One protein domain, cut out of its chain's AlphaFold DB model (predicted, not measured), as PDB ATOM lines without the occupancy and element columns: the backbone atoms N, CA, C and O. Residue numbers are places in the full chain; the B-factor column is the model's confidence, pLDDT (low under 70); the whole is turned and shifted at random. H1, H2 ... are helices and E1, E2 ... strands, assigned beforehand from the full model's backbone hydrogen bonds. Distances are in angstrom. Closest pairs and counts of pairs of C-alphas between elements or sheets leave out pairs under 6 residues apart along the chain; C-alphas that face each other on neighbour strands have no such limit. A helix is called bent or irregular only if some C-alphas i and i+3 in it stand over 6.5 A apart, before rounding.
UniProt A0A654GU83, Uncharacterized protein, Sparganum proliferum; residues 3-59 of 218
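What this domain is: This is residues 3 to 59 of the 218 residues of an uncharacterized protein of Sparganum proliferum (UniProt A0A654GU83). Two separate parts are joined by an extended stretch: the longest helix, H3, at one end, and H1 and H2, packed together, at the other, with E1 and residues 37 to 42 between. Residues 3 to 4 pair antiparallel with residues 34 to 35 of E1. The 57 printed residues hold H1, H2, E1, H3 in that order, mostly helix; the whole is loose, radius of gyration of the C-alphas 14.8 A, and flat, spanning 41 by 25 by 14 A.

Where its parts are: Find C-alpha 43 at (20.625, 11.991, 22.724); from there H3, residues 43 to 57, runs 21.5 A to C-alpha 57 at (5.442, 1.092, 12.072). E1 is residues 34 to 36, H2 24 to 30 and H1 12 to 20, 12.4 A long.

How they stand to each other: H3 touches no helix. H1 and H2 touch, their closest C-alphas, of Leu 19 and Tyr 26, 6.0 A apart, at a steep tilt of 54 degrees, opposite ways. E1 pairs with no named strand. In H1 and H3 every O i to N i+4 pair is within hydrogen-bond range; irregular H2, with C-alphas 25 and 28 7.5 A apart, has 0 of 3, but 3 of 4 O i to N i+3 pairs.

The domain as a whole: The farthest C-alphas, of Ala 13 and Ala 44, are 42.3 A apart. The printed part has no cut and no long link; pLDDT is under 70 at residues 57 to 59.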
ATOM      1  N   ILE A   3      -1.777   9.335  18.470       93.44
ATOM      2  CA  ILE A   3      -2.503   9.569  17.215       93.44
ATOM      3  C   ILE A   3      -3.113  10.961  17.332       93.44
ATOM      4  O   ILE A   3      -3.736  11.267  18.349       93.44
ATOM      5  N   LEU A   4      -2.869  11.803  16.335       93.31
ATOM      6  CA  LEU A   4      -3.303  13.194  16.286       93.31
ATOM      7  C   LEU A   4      -3.771  13.525  14.865       93.31
ATOM      8  O   LEU A   4      -3.581  12.745  13.937       93.31
ATOM      9  N   GLY A   5      -4.374  14.694  14.675       93.06
ATOM     10  CA  GLY A   5      -4.941  15.092  13.389       93.06
ATOM     11  C   GLY A   5      -6.447  14.881  13.284       93.06
ATOM     12  O   GLY A   5      -7.097  14.351  14.187       93.06
ATOM     13  N   SER A   6      -6.985  15.318  12.154       89.56
ATOM     14  CA  SER A   6      -8.388  15.189  11.782       89.56
ATOM     15  C   SER A   6      -8.795  13.717  11.683       89.56
ATOM     16  O   SER A   6      -8.133  12.950  10.974       89.56
ATOM     17  N   GLY A   7      -9.878  13.324  12.348       90.19
ATOM     18  CA  GLY A   7     -10.341  11.935  12.400       90.19
ATOM     19  C   GLY A   7      -9.567  11.055  13.386       90.19
ATOM     20  O   GLY A   7      -9.690   9.832  13.350       90.19
ATOM     21  N   SER A   8      -8.759  11.651  14.269       89.19
ATOM     22  CA  SER A   8      -8.118  10.917  15.366       89.19
ATOM     23  C   SER A   8      -9.118  10.504  16.452       89.19
ATOM     24  O   SER A   8      -8.832   9.586  17.228       89.19
ATOM     25  N   LEU A   9     -10.262  11.188  16.556       89.88
ATOM     26  CA  LEU A   9     -11.338  10.811  17.465       89.88
ATOM     27  C   LEU A   9     -12.312   9.873  16.755       89.88
ATOM     28  O   LEU A   9     -12.597  10.006  15.571       89.88
ATOM     29  N   ARG A  10     -12.879   8.931  17.513       89.88
ATOM     30  CA  ARG A  10     -13.894   8.009  16.987       89.88
ATOM     31  C   ARG A  10     -15.196   8.722  16.594       89.88
ATOM     32  O   ARG A  10     -15.893   8.249  15.704       89.88
ATOM     33  N   ASP A  11     -15.512   9.829  17.268       90.88
ATOM     34  CA  ASP A  11     -16.749  10.591  17.091       90.88
ATOM     35  C   ASP A  11     -16.460  11.951  16.426       90.88
ATOM     36  O   ASP A  11     -16.023  12.896  17.088       90.88
ATOM     37  N   GLU A  12     -16.781  12.085  15.137       87.88
ATOM     38  CA  GLU A  12     -16.537  13.316  14.360       87.88
ATOM     39  C   GLU A  12     -17.312  14.542  14.878       87.88
ATOM     40  O   GLU A  12     -16.865  15.682  14.740       87.88
ATOM     41  N   ALA A  13     -18.487  14.331  15.479       89.50
ATOM     42  CA  ALA A  13     -19.295  15.416  16.037       89.50
ATOM     43  C   ALA A  13     -18.590  16.084  17.229       89.50
ATOM     44  O   ALA A  13     -18.458  17.306  17.271       89.50
ATOM     45  N   LYS A  14     -18.053  15.270  18.146       89.44
ATOM     46  CA  LYS A  14     -17.292  15.753  19.307       89.44
ATOM     47  C   LYS A  14     -15.986  16.409  18.877       89.44
ATOM     48  O   LYS A  14     -15.564  17.391  19.475       89.44
ATOM     49  N   GLU A  15     -15.361  15.895  17.821       88.62
ATOM     50  CA  GLU A  15     -14.156  16.493  17.250       88.62
ATOM     51  C   GLU A  15     -14.397  17.940  16.795       88.62
ATOM     52  O   GLU A  15     -13.623  18.835  17.135       88.62
ATOM     53  N   LYS A  16     -15.511  18.202  16.100       87.06
ATOM     54  CA  LYS A  16     -15.875  19.557  15.650       87.06
ATOM     55  C   LYS A  16     -16.216  20.500  16.804       87.06
ATOM     56  O   LYS A  16     -15.871  21.681  16.736       87.06
ATOM     57  N   GLU A  17     -16.853  20.002  17.859       90.00
ATOM     58  CA  GLU A  17     -17.135  20.785  19.071       90.00
ATOM     59  C   GLU A  17     -15.842  21.199  19.790       90.00
ATOM     60  O   GLU A  17     -15.666  22.374  20.111       90.00
ATOM     61  N   LEU A  18     -14.898  20.266  19.964       87.12
ATOM     62  CA  LEU A  18     -13.592  20.522  20.591       87.12
ATOM     63  C   LEU A  18     -12.683  21.414  19.735       87.12
ATOM     64  O   LEU A  18     -11.865  22.165  20.257       87.12
ATOM     65  N   LEU A  19     -12.827  21.363  18.413       85.62
ATOM     66  CA  LEU A  19     -12.148  22.297  17.518       85.62
ATOM     67  C   LEU A  19     -12.750  23.706  17.638       85.62
ATOM     68  O   LEU A  19     -12.017  24.698  17.610       85.62
ATOM     69  N   SER A  20     -14.071  23.792  17.813       85.75
ATOM     70  CA  SER A  20     -14.802  25.054  17.976       85.75
ATOM     71  C   SER A  20     -14.577  25.706  19.343       85.75
ATOM     72  O   SER A  20     -14.670  26.927  19.437       85.75
ATOM     73  N   SER A  21     -14.234  24.931  20.382       84.94
ATOM     74  CA  SER A  21     -13.890  25.479  21.705       84.94
ATOM     75  C   SER A  21     -12.631  26.353  21.676       84.94
ATOM     76  O   SER A  21     -12.456  27.208  22.539       84.94
ATOM     77  N   GLY A  22     -11.772  26.184  20.663       84.31
ATOM     78  CA  GLY A  22     -10.577  27.006  20.466       84.31
ATOM     79  C   GLY A  22      -9.423  26.687  21.419       84.31
ATOM     80  O   GLY A  22      -8.416  27.398  21.404       84.31
ATOM     81  N   ASP A  23      -9.523  25.620  22.216       88.12
ATOM     82  CA  ASP A  23      -8.481  25.271  23.178       88.12
ATOM     83  C   ASP A  23      -7.182  24.837  22.476       88.12
ATOM     84  O   ASP A  23      -7.209  24.033  21.533       88.12
ATOM     85  N   PRO A  24      -6.001  25.272  22.965       88.00
ATOM     86  CA  PRO A  24      -4.716  24.921  22.357       88.00
ATOM     87  C   PRO A  24      -4.452  23.410  22.359       88.00
ATOM     88  O   PRO A  24      -3.776  22.891  21.475       88.00
ATOM     89  N   LYS A  25      -5.053  22.682  23.309       88.94
ATOM     90  CA  LYS A  25      -4.968  21.222  23.415       88.94
ATOM     91  C   LYS A  25      -5.488  20.501  22.167       88.94
ATOM     92  O   LYS A  25      -4.966  19.440  21.838       88.94
ATOM     93  N   TYR A  26      -6.477  21.064  21.472       89.31
ATOM     94  CA  TYR A  26      -7.164  20.433  20.338       89.31
ATOM     95  C   TYR A  26      -6.761  21.014  18.976       89.31
ATOM     96  O   TYR A  26      -7.329  20.647  17.951       89.31
ATOM     97  N   GLN A  27      -5.742  21.881  18.925       91.00
ATOM     98  CA  GLN A  27      -5.272  22.472  17.664       91.00
ATOM     99  C   GLN A  27      -4.785  21.433  16.649       91.00
ATOM    100  O   GLN A  27      -4.920  21.647  15.445       91.00
ATOM    101  N   HIS A  28      -4.279  20.294  17.126       90.81
ATOM    102  CA  HIS A  28      -3.837  19.190  16.282       90.81
ATOM    103  C   HIS A  28      -4.960  18.627  15.399       90.81
ATOM    104  O   HIS A  28      -4.667  18.125  14.324       90.81
ATOM    105  N   LEU A  29      -6.237  18.766  15.779       91.06
ATOM    106  CA  LEU A  29      -7.379  18.293  14.980       91.06
ATOM    107  C   LEU A  29      -7.519  19.021  13.628       91.06
ATOM    108  O   LEU A  29      -8.189  18.528  12.728       91.06
ATOM    109  N   LYS A  30      -6.879  20.188  13.459       89.88
ATOM    110  CA  LYS A  30      -6.833  20.916  12.175       89.88
ATOM    111  C   LYS A  30      -5.810  20.341  11.190       89.88
ATOM    112  O   LYS A  30      -5.845  20.683  10.013       89.88
ATOM    113  N   GLN A  31      -4.864  19.540  11.672       90.94
ATOM    114  CA  GLN A  31      -3.812  18.931  10.860       90.94
ATOM    115  C   GLN A  31      -4.301  17.600  10.280       90.94
ATOM    116  O   GLN A  31      -5.256  17.018  10.783       90.94
ATOM    117  N   SER A  32      -3.640  17.086   9.243       93.25
ATOM    118  CA  SER A  32      -3.931  15.742   8.724       93.25
ATOM    119  C   SER A  32      -3.687  14.671   9.789       93.25
ATOM    120  O   SER A  32      -2.820  14.858  10.641       93.25
ATOM    121  N   LEU A  33      -4.395  13.538   9.720       94.81
ATOM    122  CA  LEU A  33      -4.149  12.375  10.580       94.81
ATOM    123  C   LEU A  33      -2.659  11.988  10.554       94.81
ATOM    124  O   LEU A  33      -2.105  11.715   9.489       94.81
ATOM    125  N   HIS A  34      -2.014  11.988  11.716       92.88
ATOM    126  CA  HIS A  34      -0.592  11.705  11.868       92.88
ATOM    127  C   HIS A  34      -0.289  11.012  13.199       92.88
ATOM    128  O   HIS A  34      -1.070  11.041  14.151       92.88
ATOM    129  N   LEU A  35       0.884  10.384  13.254       93.56
ATOM    130  CA  LEU A  35       1.449   9.817  14.471       93.56
ATOM    131  C   LEU A  35       2.531  10.754  15.004       93.56
ATOM    132  O   LEU A  35       3.474  11.087  14.289       93.56
ATOM    133  N   GLN A  36       2.414  11.145  16.269       93.88
ATOM    134  CA  GLN A  36       3.465  11.847  16.995       93.88
ATOM    135  C   GLN A  36       4.261  10.846  17.840       93.88
ATOM    136  O   GLN A  36       3.708  10.144  18.697       93.88
ATOM    137  N   ILE A  37       5.572  10.774  17.594       93.69
ATOM    138  CA  ILE A  37       6.513   9.903  18.304       93.69
ATOM    139  C   ILE A  37       7.495  10.782  19.077       93.69
ATOM    140  O   ILE A  37       8.399  11.368  18.496       93.69
ATOM    141  N   ASP A  38       7.330  10.817  20.397       93.50
ATOM    142  CA  ASP A  38       8.225  11.529  21.307       93.50
ATOM    143  C   ASP A  38       9.047  10.527  22.126       93.50
ATOM    144  O   ASP A  38       8.519   9.502  22.573       93.50
ATOM    145  N   ALA A  39      10.325  10.835  22.353       94.88
ATOM    146  CA  ALA A  39      11.228  10.045  23.187       94.88
ATOM    147  C   ALA A  39      11.971  10.947  24.183       94.88
ATOM    148  O   ALA A  39      12.541  11.967  23.803       94.88
ATOM    149  N   LEU A  40      11.988  10.546  25.457       94.88
ATOM    150  CA  LEU A  40      12.717  11.226  26.529       94.88
ATOM    151  C   LEU A  40      13.854  10.320  27.011       94.88
ATOM    152  O   LEU A  40      13.629   9.397  27.790       94.88
ATOM    153  N   ALA A  41      15.062  10.562  26.505       95.38
ATOM    154  CA  ALA A  41      16.279   9.820  26.832       95.38
ATOM    155  C   ALA A  41      17.521  10.677  26.492       95.38
ATOM    156  O   ALA A  41      17.374  11.720  25.842       95.38
ATOM    157  N   PRO A  42      18.744  10.277  26.890       96.56
ATOM    158  CA  PRO A  42      19.975  10.876  26.375       96.56
ATOM    159  C   PRO A  42      20.013  10.864  24.836       96.56
ATOM    160  O   PRO A  42      19.435   9.957  24.232       96.56
ATOM    161  N   PRO A  43      20.721  11.803  24.174       94.81
ATOM    162  CA  PRO A  43      20.625  11.991  22.724       94.81
ATOM    163  C   PRO A  43      20.807  10.706  21.906       94.81
ATOM    164  O   PRO A  43      19.997  10.415  21.033       94.81
ATOM    165  N   ALA A  44      21.820   9.896  22.228       95.12
ATOM    166  CA  ALA A  44      22.089   8.642  21.523       95.12
ATOM    167  C   ALA A  44      20.930   7.632  21.630       95.12
ATOM    168  O   ALA A  44      20.539   7.020  20.638       95.12
ATOM    169  N   GLU A  45      20.353   7.485  22.822       93.75
ATOM    170  CA  GLU A  45      19.257   6.549  23.079       93.75
ATOM    171  C   GLU A  45      17.929   7.050  22.503       93.75
ATOM    172  O   GLU A  45      17.137   6.259  21.995       93.75
ATOM    173  N   ALA A  46      17.692   8.365  22.516       96.50
ATOM    174  CA  ALA A  46      16.487   8.958  21.944       96.50
ATOM    175  C   ALA A  46      16.381   8.676  20.436       96.50
ATOM    176  O   ALA A  46      15.336   8.218  19.970       96.50
ATOM    177  N   TYR A  47      17.473   8.859  19.682       94.62
ATOM    178  CA  TYR A  47      17.502   8.536  18.250       94.62
ATOM    179  C   TYR A  47      17.319   7.040  17.981       94.62
ATOM    180  O   TYR A  47      16.616   6.660  17.040       94.62
ATOM    181  N   TYR A  48      17.896   6.180  18.824       94.69
ATOM    182  CA  TYR A  48      17.681   4.739  18.721       94.69
ATOM    183  C   TYR A  48      16.203   4.378  18.936       94.69
ATOM    184  O   TYR A  48      15.614   3.687  18.110       94.69
ATOM    185  N   ASN A  49      15.564   4.919  19.976       93.94
ATOM    186  CA  ASN A  49      14.158   4.645  20.284       93.94
ATOM    187  C   ASN A  49      13.210   5.126  19.177       93.94
ATOM    188  O   ASN A  49      12.286   4.402  18.806       93.94
ATOM    189  N   ILE A  50      13.456   6.317  18.618       93.94
ATOM    190  CA  ILE A  50      12.656   6.856  17.507       93.94
ATOM    191  C   ILE A  50      12.841   6.000  16.247       93.94
ATOM    192  O   ILE A  50      11.855   5.611  15.627       93.94
ATOM    193  N   SER A  51      14.080   5.660  15.877       92.12
ATOM    194  CA  SER A  51      14.338   4.840  14.681       92.12
ATOM    195  C   SER A  51      13.751   3.432  14.800       92.12
ATOM    196  O   SER A  51      13.179   2.916  13.840       92.12
ATOM    197  N   HIS A  52      13.821   2.838  15.991       92.25
ATOM    198  CA  HIS A  52      13.216   1.546  16.277       92.25
ATOM    199  C   HIS A  52      11.682   1.591  16.201       92.25
ATOM    200  O   HIS A  52      11.084   0.689  15.617       92.25
ATOM    201  N   ALA A  53      11.043   2.645  16.724       90.38
ATOM    202  CA  ALA A  53       9.596   2.835  16.599       90.38
ATOM    203  C   ALA A  53       9.162   2.959  15.125       90.38
ATOM    204  O   ALA A  53       8.250   2.263  14.685       90.38
ATOM    205  N   LEU A  54       9.888   3.753  14.327       89.25
ATOM    206  CA  LEU A  54       9.612   3.910  12.894       89.25
ATOM    207  C   LEU A  54       9.777   2.601  12.109       89.25
ATOM    208  O   LEU A  54       8.987   2.313  11.210       89.25
ATOM    209  N   ALA A  55      10.788   1.796  12.441       86.31
ATOM    210  CA  ALA A  55      11.009   0.507  11.792       86.31
ATOM    211  C   ALA A  55       9.832  -0.454  12.021       86.31
ATOM    212  O   ALA A  55       9.417  -1.148  11.091       86.31
ATOM    213  N   GLN A  56       9.262  -0.464  13.227       75.31
ATOM    214  CA  GLN A  56       8.089  -1.284  13.538       75.31
ATOM    215  C   GLN A  56       6.841  -0.799  12.793       75.31
ATOM    216  O   GLN A  56       6.136  -1.616  12.197       75.31
ATOM    217  N   ASP A  57       6.618   0.512  12.732       65.56
ATOM    218  CA  ASP A  57       5.442   1.092  12.072       65.56
ATOM    219  C   ASP A  57       5.495   0.953  10.539       65.56
ATOM    220  O   ASP A  57       4.460   0.777   9.890       65.56
ATOM    221  N   SER A  58       6.698   0.925   9.949       62.09
ATOM    222  CA  SER A  58       6.886   0.713   8.503       62.09
ATOM    223  C   SER A  58       6.384  -0.650   8.003       62.09
ATOM    224  O   SER A  58       6.072  -0.803   6.823       62.09
ATOM    225  N   SER A  59       6.250  -1.634   8.899       58.66
ATOM    226  CA  SER A  59       5.699  -2.953   8.563       58.66
ATOM    227  C   SER A  59       4.185  -2.933   8.300       58.66
ATOM    228  O   SER A  59       3.665  -3.851   7.663       58.66
TER     229      SER A  59